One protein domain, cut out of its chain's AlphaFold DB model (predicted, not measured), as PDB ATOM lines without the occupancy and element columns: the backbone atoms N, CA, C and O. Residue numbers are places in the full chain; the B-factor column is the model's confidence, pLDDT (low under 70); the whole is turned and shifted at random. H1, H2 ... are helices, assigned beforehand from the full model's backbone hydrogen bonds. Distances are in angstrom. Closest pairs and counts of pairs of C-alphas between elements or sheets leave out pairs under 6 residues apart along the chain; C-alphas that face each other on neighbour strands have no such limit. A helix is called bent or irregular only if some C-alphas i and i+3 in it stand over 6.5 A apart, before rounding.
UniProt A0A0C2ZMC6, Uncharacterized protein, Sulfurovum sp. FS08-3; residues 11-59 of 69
ATOM      1  N   ASN A  11     -11.307  12.316  20.364       95.12
ATOM      2  CA  ASN A  11     -12.057  13.517  19.980       95.12
ATOM      3  C   ASN A  11     -12.526  13.521  18.512       95.12
ATOM      4  O   ASN A  11     -13.373  14.334  18.133       95.12
ATOM      5  N   VAL A  12     -11.952  12.665  17.662       92.88
ATOM      6  CA  VAL A  12     -12.316  12.539  16.239       92.88
ATOM      7  C   VAL A  12     -12.821  11.146  15.878       92.88
ATOM      8  O   VAL A  12     -13.218  10.934  14.732       92.88
ATOM      9  N   TYR A  13     -12.849  10.215  16.834       91.25
ATOM     10  CA  TYR A  13     -13.218   8.822  16.601       91.25
ATOM     11  C   TYR A  13     -14.612   8.687  15.981       91.25
ATOM     12  O   TYR A  13     -14.766   8.016  14.962       91.25
ATOM     13  N   GLU A  14     -15.614   9.387  16.521       91.75
ATOM     14  CA  GLU A  14     -16.984   9.332  15.994       91.75
ATOM     15  C   GLU A  14     -17.079   9.842  14.553       91.75
ATOM     16  O   GLU A  14     -17.719   9.219  13.709       91.75
ATOM     17  N   LYS A  15     -16.391  10.946  14.238       93.06
ATOM     18  CA  LYS A  15     -16.362  11.512  12.880       93.06
ATOM     19  C   LYS A  15     -15.654  10.580  11.902       93.06
ATOM     20  O   LYS A  15     -16.067  10.471  10.751       93.06
ATOM     21  N   PHE A  16     -14.603   9.907  12.360       90.06
ATOM     22  CA  PHE A  16     -13.867   8.937  11.562       90.06
ATOM     23  C   PHE A  16     -14.701   7.678  11.288       90.06
ATOM     24  O   PHE A  16     -14.768   7.232  10.147       90.06
ATOM     25  N   GLN A  17     -15.401   7.152  12.297       88.81
ATOM     26  CA  GLN A  17     -16.343   6.041  12.126       88.81
ATOM     27  C   GLN A  17     -17.482   6.408  11.170       88.81
ATOM     28  O   GLN A  17     -17.794   5.637  10.267       88.81
ATOM     29  N   TRP A  18     -18.054   7.605  11.330       92.00
ATOM     30  CA  TRP A  18     -19.069   8.130  10.421       92.00
ATOM     31  C   TRP A  18     -18.547   8.206   8.986       92.00
ATOM     32  O   TRP A  18     -19.226   7.760   8.070       92.00
ATOM     33  N   LEU A  19     -17.329   8.705   8.768       88.62
ATOM     34  CA  LEU A  19     -16.731   8.749   7.433       88.62
ATOM     35  C   LEU A  19     -16.620   7.342   6.832       88.62
ATOM     36  O   LEU A  19     -17.076   7.123   5.716       88.62
ATOM     37  N   LEU A  20     -16.062   6.385   7.580       86.81
ATOM     38  CA  LEU A  20     -15.889   5.010   7.106       86.81
ATOM     39  C   LEU A  20     -17.220   4.311   6.807       86.81
ATOM     40  O   LEU A  20     -17.275   3.492   5.894       86.81
ATOM     41  N   SER A  21     -18.294   4.636   7.529       88.69
ATOM     42  CA  SER A  21     -19.605   4.026   7.291       88.69
ATOM     43  C   SER A  21     -20.269   4.468   5.985       88.69
ATOM     44  O   SER A  21     -21.261   3.861   5.594       88.69
ATOM     45  N   HIS A  22     -19.774   5.527   5.336       92.06
ATOM     46  CA  HIS A  22     -20.315   6.011   4.059       92.06
ATOM     47  C   HIS A  22     -19.782   5.257   2.845       92.06
ATOM     48  O   HIS A  22     -20.293   5.465   1.750       92.06
ATOM     49  N   PHE A  23     -18.786   4.396   3.034       86.75
ATOM     50  CA  PHE A  23     -18.170   3.655   1.948       86.75
ATOM     51  C   PHE A  23     -18.412   2.159   2.119       86.75
ATOM     52  O   PHE A  23     -18.295   1.596   3.215       86.75
ATOM     53  N   HIS A  24     -18.708   1.490   1.015       82.00
ATOM     54  CA  HIS A  24     -18.637   0.044   0.941       82.00
ATOM     55  C   HIS A  24     -17.173  -0.415   0.970       82.00
ATOM     56  O   HIS A  24     -16.257   0.303   0.579       82.00
ATOM     57  N   LYS A  25     -16.941  -1.648   1.435       74.00
ATOM     58  CA  LYS A  25     -15.582  -2.199   1.591       74.00
ATOM     59  C   LYS A  25     -14.783  -2.244   0.288       74.00
ATOM     60  O   LYS A  25     -13.564  -2.222   0.347       74.00
ATOM     61  N   ASP A  26     -15.471  -2.287  -0.847       79.50
ATOM     62  CA  ASP A  26     -14.867  -2.366  -2.176       79.50
ATOM     63  C   ASP A  26     -14.633  -0.971  -2.792       79.50
ATOM     64  O   ASP A  26     -14.047  -0.856  -3.864       79.50
ATOM     65  N   GLU A  27     -15.083   0.095  -2.117       79.25
ATOM     66  CA  GLU A  27     -14.893   1.496  -2.524       79.25
ATOM     67  C   GLU A  27     -13.666   2.140  -1.863       79.25
ATOM     68  O   GLU A  27     -13.256   3.233  -2.256       79.25
ATOM     69  N   ILE A  28     -13.072   1.479  -0.864       73.69
ATOM     70  CA  ILE A  28     -11.863   1.937  -0.178       73.69
ATOM     71  C   ILE A  28     -10.745   0.940  -0.445       73.69
ATOM     72  O   ILE A  28     -10.792  -0.195   0.026       73.69
ATOM     73  N   ASP A  29      -9.699   1.403  -1.123       72.12
ATOM     74  CA  ASP A  29      -8.440   0.680  -1.224       72.12
ATOM     75  C   ASP A  29      -7.379   1.356  -0.358       72.12
ATOM     76  O   ASP A  29      -7.283   2.588  -0.292       72.12
ATOM     77  N   ILE A  30      -6.581   0.545   0.330       68.31
ATOM     78  CA  ILE A  30      -5.482   1.060   1.132       68.31
ATOM     79  C   ILE A  30      -4.246   1.035   0.254       68.31
ATOM     80  O   ILE A  30      -3.504   0.053   0.205       68.31
ATOM     81  N   MET A  31      -4.023   2.151  -0.433       65.56
ATOM     82  CA  MET A  31      -2.786   2.353  -1.165       65.56
ATOM     83  C   MET A  31      -1.638   2.342  -0.157       65.56
ATOM     84  O   MET A  31      -1.615   3.155   0.765       65.56
ATOM     85  N   HIS A  32      -0.712   1.398  -0.307       57.94
ATOM     86  CA  HIS A  32       0.599   1.452   0.325       57.94
ATOM     87  C   HIS A  32       1.464   2.293  -0.597       57.94
ATOM     88  O   HIS A  32       2.042   1.732  -1.530       57.94
ATOM     89  N   PRO A  33       1.539   3.616  -0.404       49.00
ATOM     90  CA  PRO A  33       2.326   4.395  -1.318       49.00
ATOM     91  C   PRO A  33       3.774   4.037  -1.034       49.00
ATOM     92  O   PRO A  33       4.279   4.208   0.084       49.00
ATOM     93  N   SER A  34       4.464   3.540  -2.053       52.94
ATOM     94  CA  SER A  34       5.899   3.748  -2.080       52.94
ATOM     95  C   SER A  34       6.117   5.260  -1.926       52.94
ATOM     96  O   SER A  34       5.303   6.079  -2.354       52.94
ATOM     97  N   LYS A  35       7.192   5.670  -1.253       51.44
ATOM     98  CA  LYS A  35       7.486   7.091  -0.995       51.44
ATOM     99  C   LYS A  35       7.564   7.938  -2.286       51.44
ATOM    100  O   LYS A  35       7.581   9.157  -2.205       51.44
ATOM    101  N   GLU A  36       7.618   7.272  -3.437       53.84
ATOM    102  CA  GLU A  36       7.650   7.800  -4.799       53.84
ATOM    103  C   GLU A  36       6.244   7.988  -5.413       53.84
ATOM    104  O   GLU A  36       6.091   8.809  -6.307       53.84
ATOM    105  N   GLU A  37       5.211   7.284  -4.931       51.94
ATOM    106  CA  GLU A  37       3.819   7.402  -5.413       51.94
ATOM    107  C   GLU A  37       2.999   8.466  -4.671       51.94
ATOM    108  O   GLU A  37       1.983   8.939  -5.182       51.94
ATOM    109  N   PHE A  38       3.434   8.883  -3.476       50.69
ATOM    110  CA  PHE A  38       2.898  10.078  -2.818       50.69
ATOM    111  C   PHE A  38       3.587  11.314  -3.399       50.69
ATOM    112  O   PHE A  38       4.366  12.002  -2.735       50.69
ATOM    113  N   ASP A  39       3.310  11.559  -4.675       52.94
ATOM    114  CA  ASP A  39       3.744  12.746  -5.395       52.94
ATOM    115  C   ASP A  39       2.954  13.932  -4.819       52.94
ATOM    116  O   ASP A  39       1.872  14.314  -5.277       52.94
ATOM    117  N   TYR A  40       3.455  14.472  -3.704       59.09
ATOM    118  CA  TYR A  40       3.095  15.813  -3.273       59.09
ATOM    119  C   TYR A  40       3.241  16.696  -4.502       59.09
ATOM    120  O   TYR A  40       4.307  16.705  -5.111       59.09
ATOM    121  N   ILE A  41       2.153  17.388  -4.865       65.81
ATOM    122  CA  ILE A  41       2.102  18.407  -5.919       65.81
ATOM    123  C   ILE A  41       3.487  19.047  -6.032       65.81
ATOM    124  O   ILE A  41       3.932  19.648  -5.050       65.81
ATOM    125  N   SER A  42       4.161  18.865  -7.175       73.38
ATOM    126  CA  SER A  42       5.542  19.327  -7.346       73.38
ATOM    127  C   SER A  42       5.676  20.779  -6.891       73.38
ATOM    128  O   SER A  42       4.724  21.558  -7.010       73.38
ATOM    129  N   ASP A  43       6.840  21.174  -6.378       78.00
ATOM    130  CA  ASP A  43       7.037  22.545  -5.886       78.00
ATOM    131  C   ASP A  43       6.640  23.593  -6.939       78.00
ATOM    132  O   ASP A  43       6.025  24.608  -6.612       78.00
ATOM    133  N   GLU A  44       6.897  23.310  -8.217       80.69
ATOM    134  CA  GLU A  44       6.457  24.129  -9.349       80.69
ATOM    135  C   GLU A  44       4.931  24.243  -9.424       80.69
ATOM    136  O   GLU A  44       4.384  25.348  -9.496       80.69
ATOM    137  N   LYS A  45       4.223  23.114  -9.337       78.69
ATOM    138  CA  LYS A  45       2.761  23.075  -9.384       78.69
ATOM    139  C   LYS A  45       2.138  23.725  -8.142       78.69
ATOM    140  O   LYS A  45       1.113  24.399  -8.238       78.69
ATOM    141  N   MET A  46       2.785  23.619  -6.984       83.12
ATOM    142  CA  MET A  46       2.388  24.317  -5.759       83.12
ATOM    143  C   MET A  46       2.555  25.839  -5.892       83.12
ATOM    144  O   MET A  46       1.699  26.601  -5.433       83.12
ATOM    145  N   GLN A  47       3.631  26.303  -6.532       84.75
ATOM    146  CA  GLN A  47       3.836  27.728  -6.817       84.75
ATOM    147  C   GLN A  47       2.805  28.264  -7.815       84.75
ATOM    148  O   GLN A  47       2.253  29.346  -7.604       84.75
ATOM    149  N   GLU A  48       2.477  27.495  -8.851       85.25
ATOM    150  CA  GLU A  48       1.416  27.832  -9.804       85.25
ATOM    151  C   GLU A  48       0.069  28.035  -9.088       85.25
ATOM    152  O   GLU A  48      -0.568  29.079  -9.238       85.25
ATOM    153  N   LEU A  49      -0.321  27.099  -8.217       83.69
ATOM    154  CA  LEU A  49      -1.558  27.196  -7.432       83.69
ATOM    155  C   LEU A  49      -1.573  28.411  -6.491       83.69
ATOM    156  O   LEU A  49      -2.605  29.074  -6.345       83.69
ATOM    157  N   LYS A  50      -0.433  28.745  -5.873       86.19
ATOM    158  CA  LYS A  50      -0.299  29.964  -5.057       86.19
ATOM    159  C   LYS A  50      -0.500  31.224  -5.895       86.19
ATOM    160  O   LYS A  50      -1.212  32.129  -5.457       86.19
ATOM    161  N   ASN A  51       0.067  31.274  -7.098       85.88
ATOM    162  CA  ASN A  51      -0.090  32.406  -8.009       85.88
ATOM    163  C   ASN A  51      -1.544  32.569  -8.467       85.88
ATOM    164  O   ASN A  51      -2.071  33.679  -8.410       85.88
ATOM    165  N   ILE A  52      -2.220  31.470  -8.814       84.62
ATOM    166  CA  ILE A  52      -3.651  31.465  -9.153       84.62
ATOM    167  C   ILE A  52      -4.480  32.007  -7.977       84.62
ATOM    168  O   ILE A  52      -5.293  32.916  -8.151       84.62
ATOM    169  N   SER A  53      -4.235  31.517  -6.757       82.94
ATOM    170  CA  SER A  53      -4.934  31.989  -5.552       82.94
ATOM    171  C   SER A  53      -4.722  33.487  -5.301       82.94
ATOM    172  O   SER A  53      -5.668  34.210  -4.976       82.94
ATOM    173  N   ASN A  54      -3.492  33.970  -5.479       85.69
ATOM    174  CA  ASN A  54      -3.158  35.379  -5.299       85.69
ATOM    175  C   ASN A  54      -3.807  36.260  -6.374       85.69
ATOM    176  O   ASN A  54      -4.404  37.278  -6.032       85.69
ATOM    177  N   ASN A  55      -3.775  35.849  -7.643       84.75
ATOM    178  CA  ASN A  55      -4.418  36.574  -8.741       84.75
ATOM    179  C   ASN A  55      -5.930  36.713  -8.521       84.75
ATOM    180  O   ASN A  55      -6.467  37.817  -8.657       84.75
ATOM    181  N   TYR A  56      -6.592  35.639  -8.077       79.88
ATOM    182  CA  TYR A  56      -8.014  35.671  -7.731       79.88
ATOM    183  C   TYR A  56      -8.313  36.675  -6.606       79.88
ATOM    184  O   TYR A  56      -9.224  37.498  -6.731       79.88
ATOM    185  N   LYS A  57      -7.525  36.655  -5.520       81.50
ATOM    186  CA  LYS A  57      -7.670  37.588  -4.383       81.50
ATOM    187  C   LYS A  57      -7.399  39.040  -4.768       81.50
ATOM    188  O   LYS A  57      -8.034  39.941  -4.229       81.50
ATOM    189  N   SER A  58      -6.473  39.268  -5.695       83.00
ATOM    190  CA  SER A  58      -6.134  40.594  -6.217       83.00
ATOM    191  C   SER A  58      -7.110  41.100  -7.286       83.00
ATOM    192  O   SER A  58      -6.882  42.169  -7.847       83.00
ATOM    193  N   GLY A  59      -8.188  40.363  -7.579       78.69
ATOM    194  CA  GLY A  59      -9.225  40.776  -8.526       78.69
ATOM    195  C   GLY A  59      -8.860  40.585 -10.000       78.69
ATOM    196  O   GLY A  59      -9.655  40.952 -10.862       78.69
TER     197      GLY A  59
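Overview. This is residues 11 to 59 of the 69 residues of an uncharacterized protein of Sulfurovum sp. FS08-3 (UniProt A0A0C2ZMC6). Two separate helices, H1 and then H2, stand at the two ends of a long, open, sagging link, residues 22 to 42, and nothing packs between them into a core. The printed part has 49 residues, with two named helices and no named strand; its class is all helix. It is extended, with a radius of gyration of the C-alphas of 17.5 A and spans of 42 by 29 by 22 A.

Along the chain. Find C-alpha 11 at (-12.057, 13.517, 19.980); from there H1, residues 11 to 21, runs 17.6 A. It is irregular: C-alphas 11 and 14 are 7.6 A apart. Go on along the link to C-alpha 43 at (7.037, 22.545, -5.886), where H2, residues 43 to 57, begins its 21.1 A to C-alpha 57 at (-7.670, 37.588, -4.383).

Arrangement. H1 and H2 are apart, with no C-alpha of the one within 8 A of the other. In H2 every O i to N i+4 pair is within hydrogen-bond range; in H1, 6 of 7 are.

Size, cuts and confidence. The C-alphas of Lys 25 and Gly 59 are the two farthest apart, at 44.6 A. The printed part has no cut, and the link from H1 to H2, 21 residues, is long. Look for low confidence at residues 30 to 41, where pLDDT is under 70.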